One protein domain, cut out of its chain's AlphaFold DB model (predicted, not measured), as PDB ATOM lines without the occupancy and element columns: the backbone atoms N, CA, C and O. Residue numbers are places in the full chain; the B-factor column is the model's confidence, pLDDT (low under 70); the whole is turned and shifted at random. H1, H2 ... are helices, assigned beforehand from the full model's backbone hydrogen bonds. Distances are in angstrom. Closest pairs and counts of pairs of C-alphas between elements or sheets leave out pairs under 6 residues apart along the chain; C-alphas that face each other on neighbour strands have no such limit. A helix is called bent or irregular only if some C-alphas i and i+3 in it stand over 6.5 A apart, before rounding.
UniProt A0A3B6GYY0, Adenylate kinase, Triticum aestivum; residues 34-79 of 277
ATOM      1  N   TRP A  34     -20.607  52.448 -22.338       92.12
ATOM      2  CA  TRP A  34     -20.319  52.697 -20.928       92.12
ATOM      3  C   TRP A  34     -18.970  53.385 -20.765       92.12
ATOM      4  O   TRP A  34     -17.943  52.896 -21.241       92.12
ATOM      5  N   VAL A  35     -18.973  54.513 -20.057       94.06
ATOM      6  CA  VAL A  35     -17.764  55.263 -19.713       94.06
ATOM      7  C   VAL A  35     -17.627  55.281 -18.200       94.06
ATOM      8  O   VAL A  35     -18.468  55.820 -17.490       94.06
ATOM      9  N   PHE A  36     -16.543  54.691 -17.701       91.62
ATOM     10  CA  PHE A  36     -16.215  54.729 -16.281       91.62
ATOM     11  C   PHE A  36     -15.284  55.915 -16.006       91.62
ATOM     12  O   PHE A  36     -14.151  55.943 -16.502       91.62
ATOM     13  N   VAL A  37     -15.734  56.861 -15.182       94.06
ATOM     14  CA  VAL A  37     -14.931  57.985 -14.676       94.06
ATOM     15  C   VAL A  37     -14.757  57.801 -13.175       94.06
ATOM     16  O   VAL A  37     -15.727  57.610 -12.451       94.06
ATOM     17  N   SER A  38     -13.514  57.785 -12.705       93.31
ATOM     18  CA  SER A  38     -13.209  57.546 -11.296       93.31
ATOM     19  C   SER A  38     -11.845  58.124 -10.923       93.31
ATOM     20  O   SER A  38     -11.001  58.332 -11.799       93.31
ATOM     21  N   CYS A  39     -11.596  58.303  -9.623       91.62
ATOM     22  CA  CYS A  39     -10.289  58.702  -9.099       91.62
ATOM     23  C   CYS A  39      -9.186  57.693  -9.492       91.62
ATOM     24  O   CYS A  39      -9.468  56.498  -9.670       91.62
ATOM     25  N   PRO A  40      -7.922  58.128  -9.647       93.12
ATOM     26  CA  PRO A  40      -6.808  57.217  -9.893       93.12
ATOM     27  C   PRO A  40      -6.629  56.244  -8.714       93.12
ATOM     28  O   PRO A  40      -6.844  56.604  -7.564       93.12
ATOM     29  N   GLY A  41      -6.246  54.996  -8.999       90.38
ATOM     30  CA  GLY A  41      -5.968  53.977  -7.973       90.38
ATOM     31  C   GLY A  41      -7.156  53.105  -7.541       90.38
ATOM     32  O   GLY A  41      -6.933  52.025  -7.013       90.38
ATOM     33  N   VAL A  42      -8.405  53.464  -7.859       92.38
ATOM     34  CA  VAL A  42      -9.613  52.718  -7.417       92.38
ATOM     35  C   VAL A  42      -9.885  51.397  -8.161       92.38
ATOM     36  O   VAL A  42     -10.964  50.826  -8.064       92.38
ATOM     37  N   GLY A  43      -8.942  50.905  -8.969       92.31
ATOM     38  CA  GLY A  43      -9.102  49.617  -9.659       92.31
ATOM     39  C   GLY A  43     -10.109  49.602 -10.821       92.31
ATOM     40  O   GLY A  43     -10.547  48.528 -11.233       92.31
ATOM     41  N   LYS A  44     -10.439  50.759 -11.418       94.25
ATOM     42  CA  LYS A  44     -11.375  50.881 -12.561       94.25
ATOM     43  C   LYS A  44     -11.102  49.893 -13.698       94.25
ATOM     44  O   LYS A  44     -12.025  49.304 -14.249       94.25
ATOM     45  N   ALA A  45      -9.828  49.707 -14.044       92.19
ATOM     46  CA  ALA A  45      -9.424  48.792 -15.109       92.19
ATOM     47  C   ALA A  45      -9.757  47.325 -14.783       92.19
ATOM     48  O   ALA A  45     -10.102  46.565 -15.685       92.19
ATOM     49  N   THR A  46      -9.689  46.939 -13.506       94.69
ATOM     50  CA  THR A  46     -10.032  45.592 -13.037       94.69
ATOM     51  C   THR A  46     -11.533  45.358 -13.136       94.69
ATOM     52  O   THR A  46     -11.960  44.327 -13.654       94.69
ATOM     53  N   TYR A  47     -12.337  46.327 -12.692       94.38
ATOM     54  CA  TYR A  47     -13.794  46.227 -12.748       94.38
ATOM     55  C   TYR A  47     -14.314  46.223 -14.191       94.38
ATOM     56  O   TYR A  47     -15.010  45.293 -14.593       94.38
ATOM     57  N   ALA A  48     -13.891  47.194 -15.004       94.94
ATOM     58  CA  ALA A  48     -14.284  47.285 -16.409       94.94
ATOM     59  C   ALA A  48     -13.836  46.057 -17.223       94.94
ATOM     60  O   ALA A  48     -14.573  45.584 -18.086       94.94
ATOM     61  N   GLY A  49     -12.673  45.473 -16.902       94.50
ATOM     62  CA  GLY A  49     -12.214  44.227 -17.516       94.50
ATOM     63  C   GLY A  49     -13.091  43.017 -17.175       94.50
ATOM     64  O   GLY A  49     -13.349  42.190 -18.047       94.50
ATOM     65  N   ARG A  50     -13.582  42.910 -15.933       95.81
ATOM     66  CA  ARG A  50     -14.530  41.850 -15.539       95.81
ATOM     67  C   ARG A  50     -15.883  42.038 -16.213       95.81
ATOM     68  O   ARG A  50     -16.424  41.084 -16.760       95.81
ATOM     69  N   LEU A  51     -16.381  43.272 -16.228       95.12
ATOM     70  CA  LEU A  51     -17.666  43.613 -16.828       95.12
ATOM     71  C   LEU A  51     -17.680  43.356 -18.342       95.12
ATOM     72  O   LEU A  51     -18.626  42.787 -18.873       95.12
ATOM     73  N   SER A  52     -16.591  43.695 -19.028       95.19
ATOM     74  CA  SER A  52     -16.408  43.395 -20.450       95.19
ATOM     75  C   SER A  52     -16.474  41.900 -20.755       95.19
ATOM     76  O   SER A  52     -17.160  41.507 -21.695       95.19
ATOM     77  N   ARG A  53     -15.817  41.056 -19.946       94.94
ATOM     78  CA  ARG A  53     -15.881  39.595 -20.113       94.94
ATOM     79  C   ARG A  53     -17.284  39.056 -19.859       94.94
ATOM     80  O   ARG A  53     -17.716  38.170 -20.580       94.94
ATOM     81  N   LEU A  54     -17.978  39.601 -18.860       96.31
ATOM     82  CA  LEU A  54     -19.330  39.176 -18.500       96.31
ATOM     83  C   LEU A  54     -20.355  39.508 -19.594       96.31
ATOM     84  O   LEU A  54     -21.210  38.684 -19.891       96.31
ATOM     85  N   HIS A  55     -20.254  40.688 -20.209       93.81
ATOM     86  CA  HIS A  55     -21.197  41.137 -21.240       93.81
ATOM     87  C   HIS A  55     -20.734  40.867 -22.679       93.81
ATOM     88  O   HIS A  55     -21.454  41.189 -23.619       93.81
ATOM     89  N   GLY A  56     -19.526  40.332 -22.881       92.62
ATOM     90  CA  GLY A  56     -18.942  40.148 -24.214       92.62
ATOM     91  C   GLY A  56     -18.674  41.460 -24.968       92.62
ATOM     92  O   GLY A  56     -18.512  41.453 -26.186       92.62
ATOM     93  N   VAL A  57     -18.634  42.597 -24.268       93.38
ATOM     94  CA  VAL A  57     -18.435  43.930 -24.859       93.38
ATOM     95  C   VAL A  57     -16.940  44.253 -24.890       93.38
ATOM     96  O   VAL A  57     -16.260  44.010 -23.893       93.38
ATOM     97  N   PRO A  58     -16.384  44.829 -25.971       93.38
ATOM     98  CA  PRO A  58     -14.963  45.163 -26.045       93.38
ATOM     99  C   PRO A  58     -14.539  46.176 -24.968       93.38
ATOM    100  O   PRO A  58     -15.085  47.274 -24.867       93.38
ATOM    101  N   HIS A  59     -13.516  45.826 -24.185       94.44
ATOM    102  CA  HIS A  59     -12.918  46.719 -23.191       94.44
ATOM    103  C   HIS A  59     -11.832  47.598 -23.812       94.44
ATOM    104  O   HIS A  59     -10.797  47.097 -24.258       94.44
ATOM    105  N   ILE A  60     -12.022  48.917 -23.769       93.19
ATOM    106  CA  ILE A  60     -11.018  49.893 -24.201       93.19
ATOM    107  C   ILE A  60     -10.451  50.592 -22.965       93.19
ATOM    108  O   ILE A  60     -11.134  51.369 -22.303       93.19
ATOM    109  N   ASN A  61      -9.179  50.334 -22.659       92.25
ATOM    110  CA  ASN A  61      -8.463  51.023 -21.589       92.25
ATOM    111  C   ASN A  61      -7.447  52.006 -22.181       92.25
ATOM    112  O   ASN A  61      -6.352  51.612 -22.589       92.25
ATOM    113  N   THR A  62      -7.774  53.299 -22.164       91.38
ATOM    114  CA  THR A  62      -6.894  54.372 -22.656       91.38
ATOM    115  C   THR A  62      -5.537  54.376 -21.956       91.38
ATOM    116  O   THR A  62      -4.508  54.583 -22.594       91.38
ATOM    117  N   GLY A  63      -5.497  54.047 -20.660       87.44
ATOM    118  CA  GLY A  63      -4.245  53.939 -19.912       87.44
ATOM    119  C   GLY A  63      -3.323  52.833 -20.438       87.44
ATOM    120  O   GLY A  63      -2.106  52.989 -20.400       87.44
ATOM    121  N   ALA A  64      -3.878  51.741 -20.975       85.19
ATOM    122  CA  ALA A  64      -3.092  50.686 -21.613       85.19
ATOM    123  C   ALA A  64      -2.590  51.106 -23.006       85.19
ATOM    124  O   ALA A  64      -1.473  50.759 -23.381       85.19
ATOM    125  N   LEU A  65      -3.381  51.882 -23.753       86.06
ATOM    126  CA  LEU A  65      -2.994  52.394 -25.074       86.06
ATOM    127  C   LEU A  65      -1.846  53.404 -24.991       86.06
ATOM    128  O   LEU A  65      -0.927  53.365 -25.811       86.06
ATOM    129  N   LEU A  66      -1.875  54.275 -23.981       88.00
ATOM    130  CA  LEU A  66      -0.845  55.290 -23.769       88.00
ATOM    131  C   LEU A  66       0.500  54.680 -23.359       88.00
ATOM    132  O   LEU A  66       1.539  55.150 -23.812       88.00
ATOM    133  N   ARG A  67       0.487  53.607 -22.555       86.12
ATOM    134  CA  ARG A  67       1.708  52.931 -22.080       86.12
ATOM    135  C   ARG A  67       2.365  52.039 -23.130       86.12
ATOM    136  O   ARG A  67       3.551  51.754 -23.012       86.12
ATOM    137  N   LYS A  68       1.618  51.568 -24.135       81.00
ATOM    138  CA  LYS A  68       2.201  50.737 -25.192       81.00
ATOM    139  C   LYS A  68       3.037  51.592 -26.149       81.00
ATOM    140  O   LYS A  68       2.552  52.645 -26.588       81.00
ATOM    141  N   PRO A  69       4.250  51.132 -26.513       72.50
ATOM    142  CA  PRO A  69       5.055  51.798 -27.525       72.50
ATOM    143  C   PRO A  69       4.280  51.842 -28.854       72.50
ATOM    144  O   PRO A  69       3.482  50.937 -29.128       72.50
ATOM    145  N   PRO A  70       4.479  52.883 -29.683       70.31
ATOM    146  CA  PRO A  70       3.660  53.154 -30.870       70.31
ATOM    147  C   PRO A  70       3.553  51.966 -31.841       70.31
ATOM    148  O   PRO A  70       2.509  51.784 -32.459       70.31
ATOM    149  N   LEU A  71       4.565  51.097 -31.886       65.50
ATOM    150  CA  LEU A  71       4.602  49.905 -32.739       65.50
ATOM    151  C   LEU A  71       3.664  48.758 -32.299       65.50
ATOM    152  O   LEU A  71       3.422  47.847 -33.081       65.50
ATOM    153  N   GLN A  72       3.100  48.780 -31.083       60.97
ATOM    154  CA  GLN A  72       2.241  47.699 -30.557       60.97
ATOM    155  C   GLN A  72       0.757  48.086 -30.389       60.97
ATOM    156  O   GLN A  72      -0.060  47.281 -29.929       60.97
ATOM    157  N   ARG A  73       0.370  49.318 -30.743       55.22
ATOM    158  CA  ARG A  73      -0.981  49.848 -30.469       55.22
ATOM    159  C   ARG A  73      -2.083  49.191 -31.309       55.22
ATOM    160  O   ARG A  73      -3.186  49.010 -30.801       55.22
ATOM    161  N   ALA A  74      -1.772  48.741 -32.525       52.88
ATOM    162  CA  ALA A  74      -2.735  48.092 -33.422       52.88
ATOM    163  C   ALA A  74      -3.230  46.714 -32.928       52.88
ATOM    164  O   ALA A  74      -4.304  46.273 -33.320       52.88
ATOM    165  N   ALA A  75      -2.492  46.047 -32.033       52.69
ATOM    166  CA  ALA A  75      -2.772  44.670 -31.609       52.69
ATOM    167  C   ALA A  75      -3.557  44.547 -30.282       52.69
ATOM    168  O   ALA A  75      -3.739  43.446 -29.770       52.69
ATOM    169  N   THR A  76      -3.981  45.663 -29.670       51.19
ATOM    170  CA  THR A  76      -4.512  45.666 -28.283       51.19
ATOM    171  C   THR A  76      -6.034  45.709 -28.186       51.19
ATOM    172  O   THR A  76      -6.580  45.615 -27.090       51.19
ATOM    173  N   ILE A  77      -6.737  45.799 -29.314       55.91
ATOM    174  CA  ILE A  77      -8.158  45.456 -29.350       55.91
ATOM    175  C   ILE A  77      -8.192  43.935 -29.209       55.91
ATOM    176  O   ILE A  77      -7.925  43.227 -30.174       55.91
ATOM    177  N   SER A  78      -8.358  43.439 -27.983       49.03
ATOM    178  CA  SER A  78      -8.220  42.015 -27.679       49.03
ATOM    179  C   SER A  78      -9.116  41.176 -28.600       49.03
ATOM    180  O   SER A  78     -10.337  41.309 -28.522       49.03
ATOM    181  N   PRO A  79      -8.562  40.274 -29.432       46.16
ATOM    182  CA  PRO A  79      -9.355  39.250 -30.084       46.16
ATOM    183  C   PRO A  79      -9.556  38.130 -29.061       46.16
ATOM    184  O   PRO A  79      -8.916  37.083 -29.123       46.16
TER     185      PRO A  79
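This is residues 34 to 79 of the 277 residues of the protein "Adenylate kinase" of Triticum aestivum (UniProt A0A3B6GYY0). This is an open, loosely folded zigzag: the straight helix H1 makes one side, residues 56 to 61 run back along its length without a named element, and two short helical pieces, H2 and H3, form a bent hook on the far side. Before H1, residues 37 to 43 stick out as a loop past the helix's first residue. The printed part has 46 residues, with three named helices in the order H1, H2, H3 and no named strand; its class is all helix. It is only just loose, close to compact, with a radius of gyration of the C-alphas of 11.4 A, and its C-alphas span 28 by 25 by 14 A.

Start at Trp 34 and read on to residues 37 to 43, which stand free: no C-alpha 8 or more residues away along the chain comes within 10 A of them. Next comes H1, residues 44 to 55, which touches no helix. A short link of 6 residues leads to H2, residues 62 to 67, and H1 and H2 are apart. A tight link of 2 residues then leads to H3, residues 70 to 75. H2 and H3 are close but not clearly touching, and their closest C-alphas, those of Leu 65 and Arg 73, are 6.3 A apart. Their lines stand at a steep tilt of 44 degrees, and they run opposite ways. H1 and H3 are apart. In the backbones of H1 and H2, every O i to N i+4 pair is within hydrogen-bond range; in H3, 0 of 2 such pairs are, beside 1 of 3 O i to N i+3 pairs.

Find C-alpha 44 at (-11.375, 50.881, -12.561), where H1 begins; it runs through residues 44 to 55, 16.3 A from first to last C-alpha, and ends with C-alpha 55 at (-21.197, 41.137, -21.240). Look next at C-alpha 62, at (-6.894, 54.372, -22.656), where H2 begins; it covers residues 62 to 67 and 8.7 A. H3, residues 70 to 75, covers 10.7 A and ends with C-alpha 75 at (-2.772, 44.670, -31.609). It is irregular: C-alphas 71 and 74 are 7.6 A apart, and its line is a rough one.

The two C-alphas farthest apart are those of Leu 54 and Leu 71, at 29.8 A, while the first and last printed C-alphas, those of Trp 34 and Pro 79, are 19.6 A apart. The printed part has no cut, and neither link between the named helices is long. In the B-factor column you will find a mean pLDDT of 83.9 for the printed part of this model, with residues 71 to 79 under 70; the mean is 95 in H1 and 60 in H3.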